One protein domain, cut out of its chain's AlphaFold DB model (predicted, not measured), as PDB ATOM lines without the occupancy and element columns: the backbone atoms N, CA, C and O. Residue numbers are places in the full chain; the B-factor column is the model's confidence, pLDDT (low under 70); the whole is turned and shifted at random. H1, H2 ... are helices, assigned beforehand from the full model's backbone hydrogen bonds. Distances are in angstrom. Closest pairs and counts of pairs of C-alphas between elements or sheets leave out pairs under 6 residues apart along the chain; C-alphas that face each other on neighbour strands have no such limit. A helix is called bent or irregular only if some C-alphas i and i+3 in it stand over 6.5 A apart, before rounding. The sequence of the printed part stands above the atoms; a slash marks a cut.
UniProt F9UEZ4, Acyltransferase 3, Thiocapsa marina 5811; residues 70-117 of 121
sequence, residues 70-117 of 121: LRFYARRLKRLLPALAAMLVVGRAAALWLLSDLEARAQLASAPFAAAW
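Overview. This is residues 70 to 117 of the 121 residues of the protein "Acyltransferase 3" of Thiocapsa marina 5811 (UniProt F9UEZ4). One long helix, bent near residue 80, makes the longest axis, and a shorter helix folds back from its end along its second arm, so that H1b and H2 form a narrow, open V. Residues 70 to 87 of H1, which take in the arm H1a and residues 82 to 87 of H1b, stand free and stick out past the rest; the body without them spans 24 by 19 by 7 A. The printed part has 48 residues with two named helices, H1 then H2, and no named strand; the class is all helix. The whole is only just loose, close to extended, with a radius of gyration of the C-alphas of 13.9 A, and spans 43 by 19 by 8 A.

Along the chain. H1, residues 70 to 98, was assigned by its hydrogen bonds as one helix but is bent: C-alphas 79 and 82 are 6.5 A apart. Its arm H1b, residues 82 to 98, measures 23.8 A from first to last C-alpha and ends at C-alpha 98 at (84.230, 142.825, 82.793). The arm H1a, residues 70 to 79, measures 14.3 A and begins at C-alpha 70 at (122.094, 129.452, 80.817). H2, residues 101 to 115, measures 21.6 A and ends at C-alpha 115 at (105.543, 143.927, 82.429). H2 is only just irregular: C-alphas 109 and 112 are 6.9 A apart.

Arrangement. H1a and H1b stand at a steep tilt of 37 degrees, only just past shallow. H1b and H2 are close but not clearly touching, with the closest C-alphas, those of Leu 96 and Ala 104, 6.0 A apart. They run opposite ways at a shallow tilt of 19 degrees. H1a and H2 are apart. Every O i to N i+4 pair is within hydrogen-bond range in H1a and H1b, and 9 of 11 are in H2.

Size, cuts and confidence. The C-alphas of Arg 71 and Ser 100 are the two farthest apart, 43.8 A. The printed part has no cut, and the link from H1 to H2 is tight, with 2 residues. The mean pLDDT of the printed part is 75.9, and residues 100 to 117 are under 70.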
ATOM      1  N   LEU A  70     122.874 129.158  82.026       90.06
ATOM      2  CA  LEU A  70     122.094 129.452  80.817       90.06
ATOM      3  C   LEU A  70     121.155 128.304  80.425       90.06
ATOM      4  O   LEU A  70     119.988 128.539  80.128       90.06
ATOM      5  N   ARG A  71     121.625 127.046  80.452       87.81
ATOM      6  CA  ARG A  71     120.754 125.896  80.129       87.81
ATOM      7  C   ARG A  71     119.729 125.652  81.239       87.81
ATOM      8  O   ARG A  71     118.608 125.253  80.929       87.81
ATOM      9  N   PHE A  72     120.077 125.910  82.499       87.88
ATOM     10  CA  PHE A  72     119.136 125.831  83.616       87.88
ATOM     11  C   PHE A  72     117.984 126.838  83.467       87.88
ATOM     12  O   PHE A  72     116.817 126.433  83.432       87.88
ATOM     13  N   TYR A  73     118.301 128.125  83.300       88.75
ATOM     14  CA  TYR A  73     117.304 129.179  83.145       88.75
ATOM     15  C   TYR A  73     116.515 129.036  81.845       88.75
ATOM     16  O   TYR A  73     115.298 129.179  81.882       88.75
ATOM     17  N   ALA A  74     117.137 128.638  80.730       90.69
ATOM     18  CA  ALA A  74     116.423 128.413  79.471       90.69
ATOM     19  C   ALA A  74     115.332 127.333  79.593       90.69
ATOM     20  O   ALA A  74     114.219 127.520  79.104       90.69
ATOM     21  N   ARG A  75     115.608 126.212  80.280       87.31
ATOM     22  CA  ARG A  75     114.593 125.171  80.544       87.31
ATOM     23  C   ARG A  75     113.470 125.689  81.435       87.31
ATOM     24  O   ARG A  75     112.304 125.388  81.195       87.31
ATOM     25  N   ARG A  76     113.821 126.457  82.471       87.75
ATOM     26  CA  ARG A  76     112.843 127.024  83.402       87.75
ATOM     27  C   ARG A  76     111.949 128.045  82.706       87.75
ATOM     28  O   ARG A  76     110.736 127.976  82.867       87.75
ATOM     29  N   LEU A  77     112.527 128.913  81.881       89.56
ATOM     30  CA  LEU A  77     111.801 129.921  81.123       89.56
ATOM     31  C   LEU A  77     110.848 129.267  80.122       89.56
ATOM     32  O   LEU A  77     109.663 129.558  80.169       89.56
ATOM     33  N   LYS A  78     111.301 128.286  79.326       91.44
ATOM     34  CA  LYS A  78     110.428 127.536  78.398       91.44
ATOM     35  C   LYS A  78     109.218 126.882  79.076       91.44
ATOM     36  O   LYS A  78     108.193 126.707  78.432       91.44
ATOM     37  N   ARG A  79     109.330 126.528  80.361       87.00
ATOM     38  CA  ARG A  79     108.225 125.961  81.145       87.00
ATOM     39  C   ARG A  79     107.302 127.020  81.757       87.00
ATOM     40  O   ARG A  79     106.117 126.757  81.894       87.00
ATOM     41  N   LEU A  80     107.825 128.182  82.155       87.50
ATOM     42  CA  LEU A  80     107.046 129.247  82.809       87.50
ATOM     43  C   LEU A  80     106.389 130.213  81.811       87.50
ATOM     44  O   LEU A  80     105.310 130.729  82.084       87.50
ATOM     45  N   LEU A  81     107.014 130.430  80.653       89.44
ATOM     46  CA  LEU A  81     106.543 131.355  79.623       89.44
ATOM     47  C   LEU A  81     105.129 131.033  79.102       89.44
ATOM     48  O   LEU A  81     104.354 131.973  78.953       89.44
ATOM     49  N   PRO A  82     104.740 129.758  78.880       90.38
ATOM     50  CA  PRO A  82     103.383 129.427  78.445       90.38
ATOM     51  C   PRO A  82     102.320 129.844  79.464       90.38
ATOM     52  O   PRO A  82     101.287 130.389  79.087       90.38
ATOM     53  N   ALA A  83     102.591 129.637  80.757       88.38
ATOM     54  CA  ALA A  83     101.673 130.021  81.826       88.38
ATOM     55  C   ALA A  83     101.559 131.546  81.949       88.38
ATOM     56  O   ALA A  83     100.459 132.067  82.107       88.38
ATOM     57  N   LEU A  84     102.680 132.266  81.817       85.00
ATOM     58  CA  LEU A  84     102.680 133.729  81.795       85.00
ATOM     59  C   LEU A  84     101.879 134.268  80.603       85.00
ATOM     60  O   LEU A  84     101.020 135.123  80.783       85.00
ATOM     61  N   ALA A  85     102.133 133.753  79.399       89.25
ATOM     62  CA  ALA A  85     101.412 134.163  78.199       89.25
ATOM     63  C   ALA A  85      99.906 133.902  78.339       89.25
ATOM     64  O   ALA A  85      99.107 134.786  78.046       89.25
ATOM     65  N   ALA A  86      99.521 132.732  78.858       91.88
ATOM     66  CA  ALA A  86      98.126 132.413  79.137       91.88
ATOM     67  C   ALA A  86      97.503 133.392  80.144       91.88
ATOM     68  O   ALA A  86      96.435 133.928  79.876       91.88
ATOM     69  N   MET A  87      98.185 133.684  81.258       87.88
ATOM     70  CA  MET A  87      97.713 134.645  82.262       87.88
ATOM     71  C   MET A  87      97.498 136.040  81.664       87.88
ATOM     72  O   MET A  87      96.470 136.661  81.912       87.88
ATOM     73  N   LEU A  88      98.435 136.524  80.842       85.12
ATOM     74  CA  LEU A  88      98.325 137.832  80.190       85.12
ATOM     75  C   LEU A  88      97.165 137.881  79.190       85.12
ATOM     76  O   LEU A  88      96.411 138.851  79.172       85.12
ATOM     77  N   VAL A  89      97.002 136.839  78.369       89.81
ATOM     78  CA  VAL A  89      95.920 136.761  77.378       89.81
ATOM     79  C   VAL A  89      94.560 136.663  78.064       89.81
ATOM     80  O   VAL A  89      93.662 137.436  77.742       89.81
ATOM     81  N   VAL A  90      94.414 135.752  79.029       90.38
ATOM     82  CA  VAL A  90      93.158 135.540  79.761       90.38
ATOM     83  C   VAL A  90      92.816 136.758  80.608       90.38
ATOM     84  O   VAL A  90      91.683 137.219  80.558       90.38
ATOM     85  N   GLY A  91      93.788 137.325  81.326       85.81
ATOM     86  CA  GLY A  91      93.590 138.535  82.120       85.81
ATOM     87  C   GLY A  91      93.143 139.714  81.260       85.81
ATOM     88  O   GLY A  91      92.180 140.394  81.601       85.81
ATOM     89  N   ARG A  92      93.768 139.907  80.091       80.69
ATOM     90  CA  ARG A  92      93.367 140.950  79.138       80.69
ATOM     91  C   ARG A  92      91.977 140.701  78.555       80.69
ATOM     92  O   ARG A  92      91.194 141.637  78.451       80.69
ATOM     93  N   ALA A  93      91.664 139.466  78.167       85.38
ATOM     94  CA  ALA A  93      90.343 139.121  77.646       85.38
ATOM     95  C   ALA A  93      89.252 139.340  78.704       85.38
ATOM     96  O   ALA A  93      88.234 139.957  78.407       85.38
ATOM     97  N   ALA A  94      89.494 138.908  79.943       85.25
ATOM     98  CA  ALA A  94      88.593 139.131  81.068       85.25
ATOM     99  C   ALA A  94      88.401 140.625  81.350       85.25
ATOM    100  O   ALA A  94      87.275 141.056  81.567       85.25
ATOM    101  N   ALA A  95      89.467 141.428  81.282       79.94
ATOM    102  CA  ALA A  95      89.374 142.868  81.485       79.94
ATOM    103  C   ALA A  95      88.485 143.560  80.443       79.94
ATOM    104  O   ALA A  95      87.654 144.381  80.812       79.94
ATOM    105  N   LEU A  96      88.610 143.192  79.163       79.94
ATOM    106  CA  LEU A  96      87.754 143.724  78.091       79.94
ATOM    107  C   LEU A  96      86.281 143.305  78.232       79.94
ATOM    108  O   LEU A  96      85.409 143.978  77.699       79.94
ATOM    109  N   TRP A  97      86.013 142.186  78.911       80.88
ATOM    110  CA  TRP A  97      84.663 141.665  79.134       80.88
ATOM    111  C   TRP A  97      83.996 142.193  80.410       80.88
ATOM    112  O   TRP A  97      82.776 142.325  80.433       80.88
ATOM    113  N   LEU A  98      84.763 142.443  81.477       77.56
ATOM    114  CA  LEU A  98      84.230 142.825  82.793       77.56
ATOM    115  C   LEU A  98      84.329 144.323  83.102       77.56
ATOM    116  O   LEU A  98      83.532 144.801  83.907       77.56
ATOM    117  N   LEU A  99      85.302 145.051  82.541       74.75
ATOM    118  CA  LEU A  99      85.527 146.462  82.871       74.75
ATOM    119  C   LEU A  99      84.944 147.405  81.813       74.75
ATOM    120  O   LEU A  99      84.869 147.084  80.630       74.75
ATOM    121  N   SER A 100      84.558 148.601  82.262       66.25
ATOM    122  CA  SER A 100      84.029 149.673  81.413       66.25
ATOM    123  C   SER A 100      85.103 150.237  80.461       66.25
ATOM    124  O   SER A 100      86.295 150.219  80.775       66.25
ATOM    125  N   ASP A 101      84.706 150.772  79.294       63.47
ATOM    126  CA  ASP A 101      85.624 151.221  78.220       63.47
ATOM    127  C   ASP A 101      86.725 152.204  78.679       63.47
ATOM    128  O   ASP A 101      87.809 152.259  78.087       63.47
ATOM    129  N   LEU A 102      86.477 152.979  79.743       58.06
ATOM    130  CA  LEU A 102      87.458 153.894  80.336       58.06
ATOM    131  C   LEU A 102      88.554 153.159  81.126       58.06
ATOM    132  O   LEU A 102      89.735 153.489  81.003       58.06
ATOM    133  N   GLU A 103      88.191 152.139  81.899       61.53
ATOM    134  CA  GLU A 103      89.128 151.357  82.715       61.53
ATOM    135  C   GLU A 103      89.924 150.361  81.862       61.53
ATOM    136  O   GLU A 103      91.106 150.122  82.115       61.53
ATOM    137  N   ALA A 104      89.320 149.849  80.785       57.81
ATOM    138  CA  ALA A 104      90.000 149.011  79.804       57.81
ATOM    139  C   ALA A 104      91.166 149.757  79.126       57.81
ATOM    140  O   ALA A 104      92.265 149.213  78.993       57.81
ATOM    141  N   ARG A 105      90.978 151.032  78.756       56.94
ATOM    142  CA  ARG A 105      92.049 151.876  78.190       56.94
ATOM    143  C   ARG A 105      93.158 152.172  79.201       56.94
ATOM    144  O   ARG A 105      94.330 152.158  78.824       56.94
ATOM    145  N   ALA A 106      92.815 152.368  80.475       59.34
ATOM    146  CA  ALA A 106      93.794 152.537  81.548       59.34
ATOM    147  C   ALA A 106      94.625 151.258  81.793       59.34
ATOM    148  O   ALA A 106      95.841 151.344  81.964       59.34
ATOM    149  N   GLN A 107      94.015 150.066  81.718       59.91
ATOM    150  CA  GLN A 107      94.745 148.790  81.785       59.91
ATOM    151  C   GLN A 107      95.655 148.547  80.571       59.91
ATOM    152  O   GLN A 107      96.749 147.999  80.705       59.91
ATOM    153  N   LEU A 108      95.238 148.969  79.373       58.44
ATOM    154  CA  LEU A 108      96.073 148.885  78.169       58.44
ATOM    155  C   LEU A 108      97.326 149.759  78.273       58.44
ATOM    156  O   LEU A 108      98.398 149.339  77.837       58.44
ATOM    157  N   ALA A 109      97.191 150.947  78.868       58.25
ATOM    158  CA  ALA A 109      98.299 151.862  79.109       58.25
ATOM    159  C   ALA A 109      99.250 151.368  80.215       58.25
ATOM    160  O   ALA A 109     100.448 151.627  80.133       58.25
ATOM    161  N   SER A 110      98.754 150.626  81.215       56.75
ATOM    162  CA  SER A 110      99.563 150.094  82.324       56.75
ATOM    163  C   SER A 110     100.190 148.722  82.052       56.75
ATOM    164  O   SER A 110     101.177 148.367  82.695       56.75
ATOM    165  N   ALA A 111      99.695 147.969  81.065       58.12
ATOM    166  CA  ALA A 111     100.245 146.679  80.642       58.12
ATOM    167  C   ALA A 111     101.774 146.667  80.382       58.12
ATOM    168  O   ALA A 111     102.433 145.732  80.849       58.12
ATOM    169  N   PRO A 112     102.386 147.663  79.700       58.78
ATOM    170  CA  PRO A 112     103.845 147.712  79.560       58.78
ATOM    171  C   PRO A 112     104.569 148.008  80.883       58.78
ATOM    172  O   PRO A 112     105.627 147.436  81.134       58.78
ATOM    173  N   PHE A 113     103.992 148.831  81.764       54.81
ATOM    174  CA  PHE A 113     104.580 149.165  83.069       54.81
ATOM    175  C   PHE A 113     104.496 147.998  84.069       54.81
ATOM    176  O   PHE A 113     105.439 147.758  84.822       54.81
ATOM    177  N   ALA A 114     103.416 147.213  84.029       54.50
ATOM    178  CA  ALA A 114     103.286 145.970  84.792       54.50
ATOM    179  C   ALA A 114     104.284 144.899  84.312       54.50
ATOM    180  O   ALA A 114     104.875 144.188  85.124       54.50
ATOM    181  N   ALA A 115     104.529 144.816  82.998       56.16
ATOM    182  CA  ALA A 115     105.543 143.927  82.429       56.16
ATOM    183  C   ALA A 115     106.979 144.355  82.785       56.16
ATOM    184  O   ALA A 115     107.855 143.503  82.930       56.16
ATOM    185  N   ALA A 116     107.211 145.659  82.955       61.91
ATOM    186  CA  ALA A 116     108.494 146.226  83.354       61.91
ATOM    187  C   ALA A 116     108.715 146.262  84.879       61.91
ATOM    188  O   ALA A 116     109.798 146.649  85.315       61.91
ATOM    189  N   TRP A 117     107.726 145.859  85.692       47.25
ATOM    190  CA  TRP A 117     107.771 145.939  87.164       47.25
ATOM    191  C   TRP A 117     107.900 147.369  87.730       47.25
ATOM    192  O   TRP A 117     108.120 147.552  88.924       47.25
TER     193      TRP A 117